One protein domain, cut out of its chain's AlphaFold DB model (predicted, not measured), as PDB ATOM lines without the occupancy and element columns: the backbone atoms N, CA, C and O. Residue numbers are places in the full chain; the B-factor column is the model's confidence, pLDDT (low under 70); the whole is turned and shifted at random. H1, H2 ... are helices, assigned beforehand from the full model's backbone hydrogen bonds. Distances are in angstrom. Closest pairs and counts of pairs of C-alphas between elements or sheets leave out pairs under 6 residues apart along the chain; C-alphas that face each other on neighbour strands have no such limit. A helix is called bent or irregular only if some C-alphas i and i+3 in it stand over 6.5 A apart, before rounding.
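Overview. This is residues 164 to 224 of the 280 residues of an uncharacterized protein of Heliomicrobium undosum (UniProt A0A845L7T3). There is little regular structure: a mostly irregular chain is bent into a rough U, with H1 in its first arm, the link from H1 to H2 and H2 itself along its base, and H3 in its second arm. Residues 168 to 173 stick out. The printed part has 61 residues, with three named helices in the order H1, H2, H3 and no named strand; the class is all helix, with 17 residues in named elements. It is only just loose, close to compact, with a radius of gyration of the C-alphas of 12.7 A and spans of 34 by 24 by 19 A.

Arrangement. H1, residues 174 to 177, is apart from H2, residues 194 to 201, and from H3, residues 212 to 216; H2 and H3 are also apart. In H3 the O i to N i+4 pair is within hydrogen-bond range, in H2 3 of 4 are, and H1 is too short for one.

Along the chain. H1 begins at C-alpha 174 (130.794, 101.409, 162.223). H2 measures 10.8 A. H3 ends at C-alpha 216 (138.851, 117.164, 162.467).

Size, cuts and confidence. The printed part has no cut. The link H1 to H2 is long. Residues 202 to 209 and 219 to 224 have pLDDT under 70.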
ATOM      1  N   PHE A 164     133.387 113.140 158.385       83.88
ATOM      2  CA  PHE A 164     134.695 112.736 158.883       83.88
ATOM      3  C   PHE A 164     135.346 111.771 157.889       83.88
ATOM      4  O   PHE A 164     134.833 110.688 157.625       83.88
ATOM      5  N   ARG A 165     136.475 112.151 157.289       84.62
ATOM      6  CA  ARG A 165     137.129 111.300 156.286       84.62
ATOM      7  C   ARG A 165     137.840 110.118 156.950       84.62
ATOM      8  O   ARG A 165     138.926 110.287 157.499       84.62
ATOM      9  N   LEU A 166     137.264 108.924 156.813       84.75
ATOM     10  CA  LEU A 166     137.887 107.660 157.212       84.75
ATOM     11  C   LEU A 166     139.106 107.390 156.317       84.75
ATOM     12  O   LEU A 166     138.977 106.978 155.165       84.75
ATOM     13  N   THR A 167     140.295 107.700 156.825       83.25
ATOM     14  CA  THR A 167     141.572 107.559 156.111       83.25
ATOM     15  C   THR A 167     142.608 106.915 157.024       83.25
ATOM     16  O   THR A 167     142.515 107.032 158.248       83.25
ATOM     17  N   GLY A 168     143.589 106.224 156.432       85.06
ATOM     18  CA  GLY A 168     144.617 105.507 157.192       85.06
ATOM     19  C   GLY A 168     143.993 104.497 158.155       85.06
ATOM     20  O   GLY A 168     143.130 103.718 157.743       85.06
ATOM     21  N   ASP A 169     144.390 104.577 159.423       84.38
ATOM     22  CA  ASP A 169     143.970 103.677 160.505       84.38
ATOM     23  C   ASP A 169     142.497 103.840 160.924       84.38
ATOM     24  O   ASP A 169     141.949 102.978 161.603       84.38
ATOM     25  N   HIS A 170     141.809 104.898 160.476       85.31
ATOM     26  CA  HIS A 170     140.386 105.122 160.766       85.31
ATOM     27  C   HIS A 170     139.438 104.371 159.817       85.31
ATOM     28  O   HIS A 170     138.237 104.625 159.821       85.31
ATOM     29  N   GLN A 171     139.937 103.456 158.981       85.44
ATOM     30  CA  GLN A 171     139.107 102.555 158.166       85.44
ATOM     31  C   GLN A 171     138.512 101.430 159.030       85.44
ATOM     32  O   GLN A 171     138.778 100.246 158.832       85.44
ATOM     33  N   LEU A 172     137.735 101.833 160.030       85.81
ATOM     34  CA  LEU A 172     137.162 100.978 161.058       85.81
ATOM     35  C   LEU A 172     135.722 100.585 160.719       85.81
ATOM     36  O   LEU A 172     135.063 101.199 159.876       85.81
ATOM     37  N   SER A 173     135.221  99.546 161.391       86.06
ATOM     38  CA  SER A 173     133.801  99.199 161.309       86.06
ATOM     39  C   SER A 173     132.950 100.258 162.018       86.06
ATOM     40  O   SER A 173     133.423 100.926 162.936       86.06
ATOM     41  N   CYS A 174     131.674 100.391 161.643       83.94
ATOM     42  CA  CYS A 174     130.794 101.409 162.223       83.94
ATOM     43  C   CYS A 174     130.727 101.318 163.758       83.94
ATOM     44  O   CYS A 174     130.702 102.342 164.432       83.94
ATOM     45  N   ALA A 175     130.733 100.097 164.305       85.56
ATOM     46  CA  ALA A 175     130.609  99.841 165.739       85.56
ATOM     47  C   ALA A 175     131.843 100.269 166.554       85.56
ATOM     48  O   ALA A 175     131.715 100.480 167.757       85.56
ATOM     49  N   GLU A 176     133.007 100.422 165.915       88.38
ATOM     50  CA  GLU A 176     134.234 100.867 166.591       88.38
ATOM     51  C   GLU A 176     134.114 102.329 167.041       88.38
ATOM     52  O   GLU A 176     134.542 102.687 168.135       88.38
ATOM     53  N   CYS A 177     133.489 103.172 166.212       87.12
ATOM     54  CA  CYS A 177     133.257 104.577 166.536       87.12
ATOM     55  C   CYS A 177     131.875 104.818 167.151       87.12
ATOM     56  O   CYS A 177     131.753 105.727 167.965       87.12
ATOM     57  N   HIS A 178     130.861 104.027 166.782       87.12
ATOM     58  CA  HIS A 178     129.470 104.148 167.238       87.12
ATOM     59  C   HIS A 178     129.106 103.022 168.222       87.12
ATOM     60  O   HIS A 178     128.515 102.004 167.829       87.12
ATOM     61  N   PRO A 179     129.477 103.160 169.509       84.50
ATOM     62  CA  PRO A 179     129.318 102.103 170.496       84.50
ATOM     63  C   PRO A 179     127.844 101.753 170.711       84.50
ATOM     64  O   PRO A 179     126.953 102.598 170.656       84.50
ATOM     65  N   GLY A 180     127.569 100.466 170.939       80.56
ATOM     66  CA  GLY A 180     126.202  99.971 171.140       80.56
ATOM     67  C   GLY A 180     125.299 100.085 169.904       80.56
ATOM     68  O   GLY A 180     124.096  99.852 170.010       80.56
ATOM     69  N   GLY A 181     125.858 100.434 168.739       77.38
ATOM     70  CA  GLY A 181     125.095 100.709 167.526       77.38
ATOM     71  C   GLY A 181     124.299 102.011 167.599       77.38
ATOM     72  O   GLY A 181     123.382 102.190 166.802       77.38
ATOM     73  N   ASP A 182     124.588 102.903 168.548       79.94
ATOM     74  CA  ASP A 182     124.012 104.243 168.539       79.94
ATOM     75  C   ASP A 182     124.778 105.117 167.547       79.94
ATOM     76  O   ASP A 182     125.847 105.649 167.830       79.94
ATOM     77  N   TYR A 183     124.217 105.266 166.353       79.31
ATOM     78  CA  TYR A 183     124.842 106.030 165.281       79.31
ATOM     79  C   TYR A 183     124.666 107.552 165.427       79.31
ATOM     80  O   TYR A 183     125.148 108.302 164.580       79.31
ATOM     81  N   LYS A 184     124.007 108.025 166.498       78.19
ATOM     82  CA  LYS A 184     123.977 109.453 166.867       78.19
ATOM     83  C   LYS A 184     125.220 109.872 167.637       78.19
ATOM     84  O   LYS A 184     125.603 111.040 167.595       78.19
ATOM     85  N   THR A 185     125.802 108.945 168.388       81.81
ATOM     86  CA  THR A 185     126.930 109.209 169.276       81.81
ATOM     87  C   THR A 185     128.178 108.554 168.725       81.81
ATOM     88  O   THR A 185     128.115 107.533 168.050       81.81
ATOM     89  N   TYR A 186     129.327 109.165 168.969       87.75
ATOM     90  CA  TYR A 186     130.602 108.597 168.567       87.75
ATOM     91  C   TYR A 186     131.626 108.772 169.680       87.75
ATOM     92  O   TYR A 186     131.489 109.648 170.536       87.75
ATOM     93  N   THR A 187     132.659 107.938 169.667       87.50
ATOM     94  CA  THR A 187     133.760 108.011 170.628       87.50
ATOM     95  C   THR A 187     135.102 108.004 169.917       87.50
ATOM     96  O   THR A 187     135.367 107.175 169.050       87.50
ATOM     97  N   CYS A 188     135.965 108.935 170.313       87.25
ATOM     98  CA  CYS A 188     137.388 108.918 169.976       87.25
ATOM     99  C   CYS A 188     138.196 108.268 171.108       87.25
ATOM    100  O   CYS A 188     139.265 107.703 170.881       87.25
ATOM    101  N   VAL A 189     137.678 108.354 172.339       86.00
ATOM    102  CA  VAL A 189     138.424 108.045 173.563       86.00
ATOM    103  C   VAL A 189     138.555 106.554 173.853       86.00
ATOM    104  O   VAL A 189     139.330 106.144 174.710       86.00
ATOM    105  N   SER A 190     137.827 105.723 173.105       85.75
ATOM    106  CA  SER A 190     137.991 104.269 173.160       85.75
ATOM    107  C   SER A 190     139.343 103.808 172.609       85.75
ATOM    108  O   SER A 190     139.809 102.732 172.971       85.75
ATOM    109  N   CYS A 191     139.980 104.618 171.756       87.69
ATOM    110  CA  CYS A 191     141.304 104.337 171.195       87.69
ATOM    111  C   CYS A 191     142.326 105.440 171.507       87.69
ATOM    112  O   CYS A 191     143.510 105.144 171.647       87.69
ATOM    113  N   HIS A 192     141.894 106.696 171.635       87.38
ATOM    114  CA  HIS A 192     142.765 107.829 171.944       87.38
ATOM    115  C   HIS A 192     142.648 108.257 173.406       87.38
ATOM    116  O   HIS A 192     141.554 108.380 173.942       87.38
ATOM    117  N   SER A 193     143.761 108.581 174.058       88.69
ATOM    118  CA  SER A 193     143.702 109.130 175.414       88.69
ATOM    119  C   SER A 193     143.160 110.562 175.408       88.69
ATOM    120  O   SER A 193     143.709 111.446 174.749       88.69
ATOM    121  N   GLU A 194     142.101 110.811 176.180       82.19
ATOM    122  CA  GLU A 194     141.524 112.150 176.350       82.19
ATOM    123  C   GLU A 194     142.557 113.152 176.883       82.19
ATOM    124  O   GLU A 194     142.676 114.260 176.361       82.19
ATOM    125  N   SER A 195     143.355 112.751 177.878       79.75
ATOM    126  CA  SER A 195     144.356 113.628 178.491       79.75
ATOM    127  C   SER A 195     145.488 113.975 177.526       79.75
ATOM    128  O   SER A 195     145.948 115.114 177.516       79.75
ATOM    129  N   GLU A 196     145.905 113.032 176.678       81.94
ATOM    130  CA  GLU A 196     146.936 113.276 175.665       81.94
ATOM    131  C   GLU A 196     146.414 114.193 174.561       81.94
ATOM    132  O   GLU A 196     147.086 115.158 174.198       81.94
ATOM    133  N   MET A 197     145.192 113.949 174.075       78.94
ATOM    134  CA  MET A 197     144.560 114.803 173.070       78.94
ATOM    135  C   MET A 197     144.387 116.230 173.591       78.94
ATOM    136  O   MET A 197     144.785 117.177 172.916       78.94
ATOM    137  N   LEU A 198     143.852 116.409 174.801       75.50
ATOM    138  CA  LEU A 198     143.693 117.734 175.403       75.50
ATOM    139  C   LEU A 198     145.041 118.421 175.640       75.50
ATOM    140  O   LEU A 198     145.117 119.643 175.478       75.50
ATOM    141  N   ARG A 199     146.109 117.654 175.924       75.25
ATOM    142  CA  ARG A 199     147.456 118.206 176.113       75.25
ATOM    143  C   ARG A 199     147.943 119.004 174.911       75.25
ATOM    144  O   ARG A 199     148.498 120.090 175.070       75.25
ATOM    145  N   GLU A 200     147.683 118.483 173.721       72.25
ATOM    146  CA  GLU A 200     148.053 119.108 172.450       72.25
ATOM    147  C   GLU A 200     147.155 120.304 172.074       72.25
ATOM    148  O   GLU A 200     147.520 121.113 171.224       72.25
ATOM    149  N   HIS A 201     146.000 120.469 172.728       74.44
ATOM    150  CA  HIS A 201     145.039 121.546 172.444       74.44
ATOM    151  C   HIS A 201     145.095 122.708 173.457       74.44
ATOM    152  O   HIS A 201     144.450 123.737 173.241       74.44
ATOM    153  N   HIS A 202     145.899 122.599 174.526       61.94
ATOM    154  CA  HIS A 202     145.991 123.578 175.624       61.94
ATOM    155  C   HIS A 202     146.451 124.994 175.230       61.94
ATOM    156  O   HIS A 202     146.332 125.909 176.042       61.94
ATOM    157  N   THR A 203     146.974 125.211 174.020       56.53
ATOM    158  CA  THR A 203     147.519 126.520 173.598       56.53
ATOM    159  C   THR A 203     146.522 127.414 172.869       56.53
ATOM    160  O   THR A 203     146.847 128.549 172.532       56.53
ATOM    161  N   SER A 204     145.303 126.942 172.616       53.09
ATOM    162  CA  SER A 204     144.318 127.693 171.846       53.09
ATOM    163  C   SER A 204     143.085 127.979 172.692       53.09
ATOM    164  O   SER A 204     142.729 127.209 173.578       53.09
ATOM    165  N   ASN A 205     142.453 129.125 172.439       51.94
ATOM    166  CA  ASN A 205     141.351 129.747 173.188       51.94
ATOM    167  C   ASN A 205     140.037 128.916 173.220       51.94
ATOM    168  O   ASN A 205     138.944 129.450 173.383       51.94
ATOM    169  N   TYR A 206     140.134 127.605 173.013       54.25
ATOM    170  CA  TYR A 206     139.068 126.621 172.983       54.25
ATOM    171  C   TYR A 206     139.041 125.885 174.323       54.25
ATOM    172  O   TYR A 206     139.375 124.710 174.417       54.25
ATOM    173  N   ALA A 207     138.633 126.585 175.382       53.09
ATOM    174  CA  ALA A 207     138.554 126.027 176.735       53.09
ATOM    175  C   ALA A 207     137.541 124.866 176.884       53.09
ATOM    176  O   ALA A 207     137.417 124.297 177.967       53.09
ATOM    177  N   ARG A 208     136.818 124.497 175.817       61.06
ATOM    178  CA  ARG A 208     135.962 123.310 175.762       61.06
ATOM    179  C   ARG A 208     135.733 122.888 174.308       61.06
ATOM    180  O   ARG A 208     135.014 123.564 173.578       61.06
ATOM    181  N   ILE A 209     136.357 121.793 173.879       69.94
ATOM    182  CA  ILE A 209     136.072 121.164 172.581       69.94
ATOM    183  C   ILE A 209     135.031 120.078 172.843       69.94
ATOM    184  O   ILE A 209     135.369 118.995 173.303       69.94
ATOM    185  N   GLU A 210     133.758 120.389 172.607       71.81
ATOM    186  CA  GLU A 210     132.661 119.427 172.797       71.81
ATOM    187  C   GLU A 210     132.484 118.501 171.583       71.81
ATOM    188  O   GLU A 210     131.920 117.418 171.708       71.81
ATOM    189  N   ASN A 211     132.978 118.910 170.408       78.81
ATOM    190  CA  ASN A 211     132.767 118.204 169.148       78.81
ATOM    191  C   ASN A 211     134.055 118.150 168.312       78.81
ATOM    192  O   ASN A 211     134.384 119.079 167.572       78.81
ATOM    193  N   CYS A 212     134.804 117.050 168.421       80.88
ATOM    194  CA  CYS A 212     136.111 116.893 167.775       80.88
ATOM    195  C   CYS A 212     136.024 117.014 166.243       80.88
ATOM    196  O   CYS A 212     136.898 117.613 165.606       80.88
ATOM    197  N   VAL A 213     134.959 116.469 165.639       82.06
ATOM    198  CA  VAL A 213     134.816 116.406 164.175       82.06
ATOM    199  C   VAL A 213     134.499 117.758 163.532       82.06
ATOM    200  O   VAL A 213     134.713 117.912 162.333       82.06
ATOM    201  N   GLU A 214     134.074 118.774 164.292       80.00
ATOM    202  CA  GLU A 214     133.902 120.133 163.746       80.00
ATOM    203  C   GLU A 214     135.201 120.665 163.137       80.00
ATOM    204  O   GLU A 214     135.197 121.258 162.052       80.00
ATOM    205  N   CYS A 215     136.322 120.381 163.801       78.50
ATOM    206  CA  CYS A 215     137.656 120.739 163.338       78.50
ATOM    207  C   CYS A 215     138.331 119.587 162.578       78.50
ATOM    208  O   CYS A 215     138.935 119.825 161.533       78.50
ATOM    209  N   HIS A 216     138.185 118.341 163.040       79.94
ATOM    210  CA  HIS A 216     138.851 117.164 162.467       79.94
ATOM    211  C   HIS A 216     138.055 116.453 161.355       79.94
ATOM    212  O   HIS A 216     138.255 115.273 161.103       79.94
ATOM    213  N   ASN A 217     137.195 117.151 160.609       78.25
ATOM    214  CA  ASN A 217     136.390 116.574 159.512       78.25
ATOM    215  C   ASN A 217     137.176 116.141 158.249       78.25
ATOM    216  O   ASN A 217     136.579 115.745 157.245       78.25
ATOM    217  N   GLY A 218     138.506 116.262 158.238       71.31
ATOM    218  CA  GLY A 218     139.349 115.911 157.089       71.31
ATOM    219  C   GLY A 218     139.238 116.854 155.880       71.31
ATOM    220  O   GLY A 218     139.840 116.582 154.840       71.31
ATOM    221  N   LYS A 219     138.491 117.966 155.980       65.31
ATOM    222  CA  LYS A 219     138.391 118.990 154.919       65.31
ATOM    223  C   LYS A 219     139.434 120.099 155.045       65.31
ATOM    224  O   LYS A 219     139.520 120.934 154.152       65.31
ATOM    225  N   ARG A 220     140.182 120.148 156.148       55.41
ATOM    226  CA  ARG A 220     141.189 121.182 156.403       55.41
ATOM    227  C   ARG A 220     142.489 120.515 156.796       55.41
ATOM    228  O   ARG A 220     142.548 119.821 157.808       55.41
ATOM    229  N   SER A 221     143.524 120.723 155.994       47.50
ATOM    230  CA  SER A 221     144.873 120.416 156.449       47.50
ATOM    231  C   SER A 221     145.222 121.403 157.567       47.50
ATOM    232  O   SER A 221     144.934 122.599 157.461       47.50
ATOM    233  N   PHE A 222     145.863 120.936 158.639       48.31
ATOM    234  CA  PHE A 222     146.374 121.812 159.705       48.31
ATOM    235  C   PHE A 222     147.261 122.945 159.134       48.31
ATOM    236  O   PHE A 222     147.328 124.042 159.678       48.31
ATOM    237  N   THR A 223     147.848 122.724 157.952       46.16
ATOM    238  CA  THR A 223     148.690 123.671 157.211       46.16
ATOM    239  C   THR A 223     147.963 124.839 156.528       46.16
ATOM    240  O   THR A 223     148.627 125.779 156.080       46.16
ATOM    241  N   GLU A 224     146.633 124.815 156.404       40.53
ATOM    242  CA  GLU A 224     145.880 125.880 155.716       40.53
ATOM    243  C   GLU A 224     145.430 127.008 156.650       40.53
ATOM    244  O   GLU A 224     145.272 128.142 156.195       40.53
TER     245      GLU A 224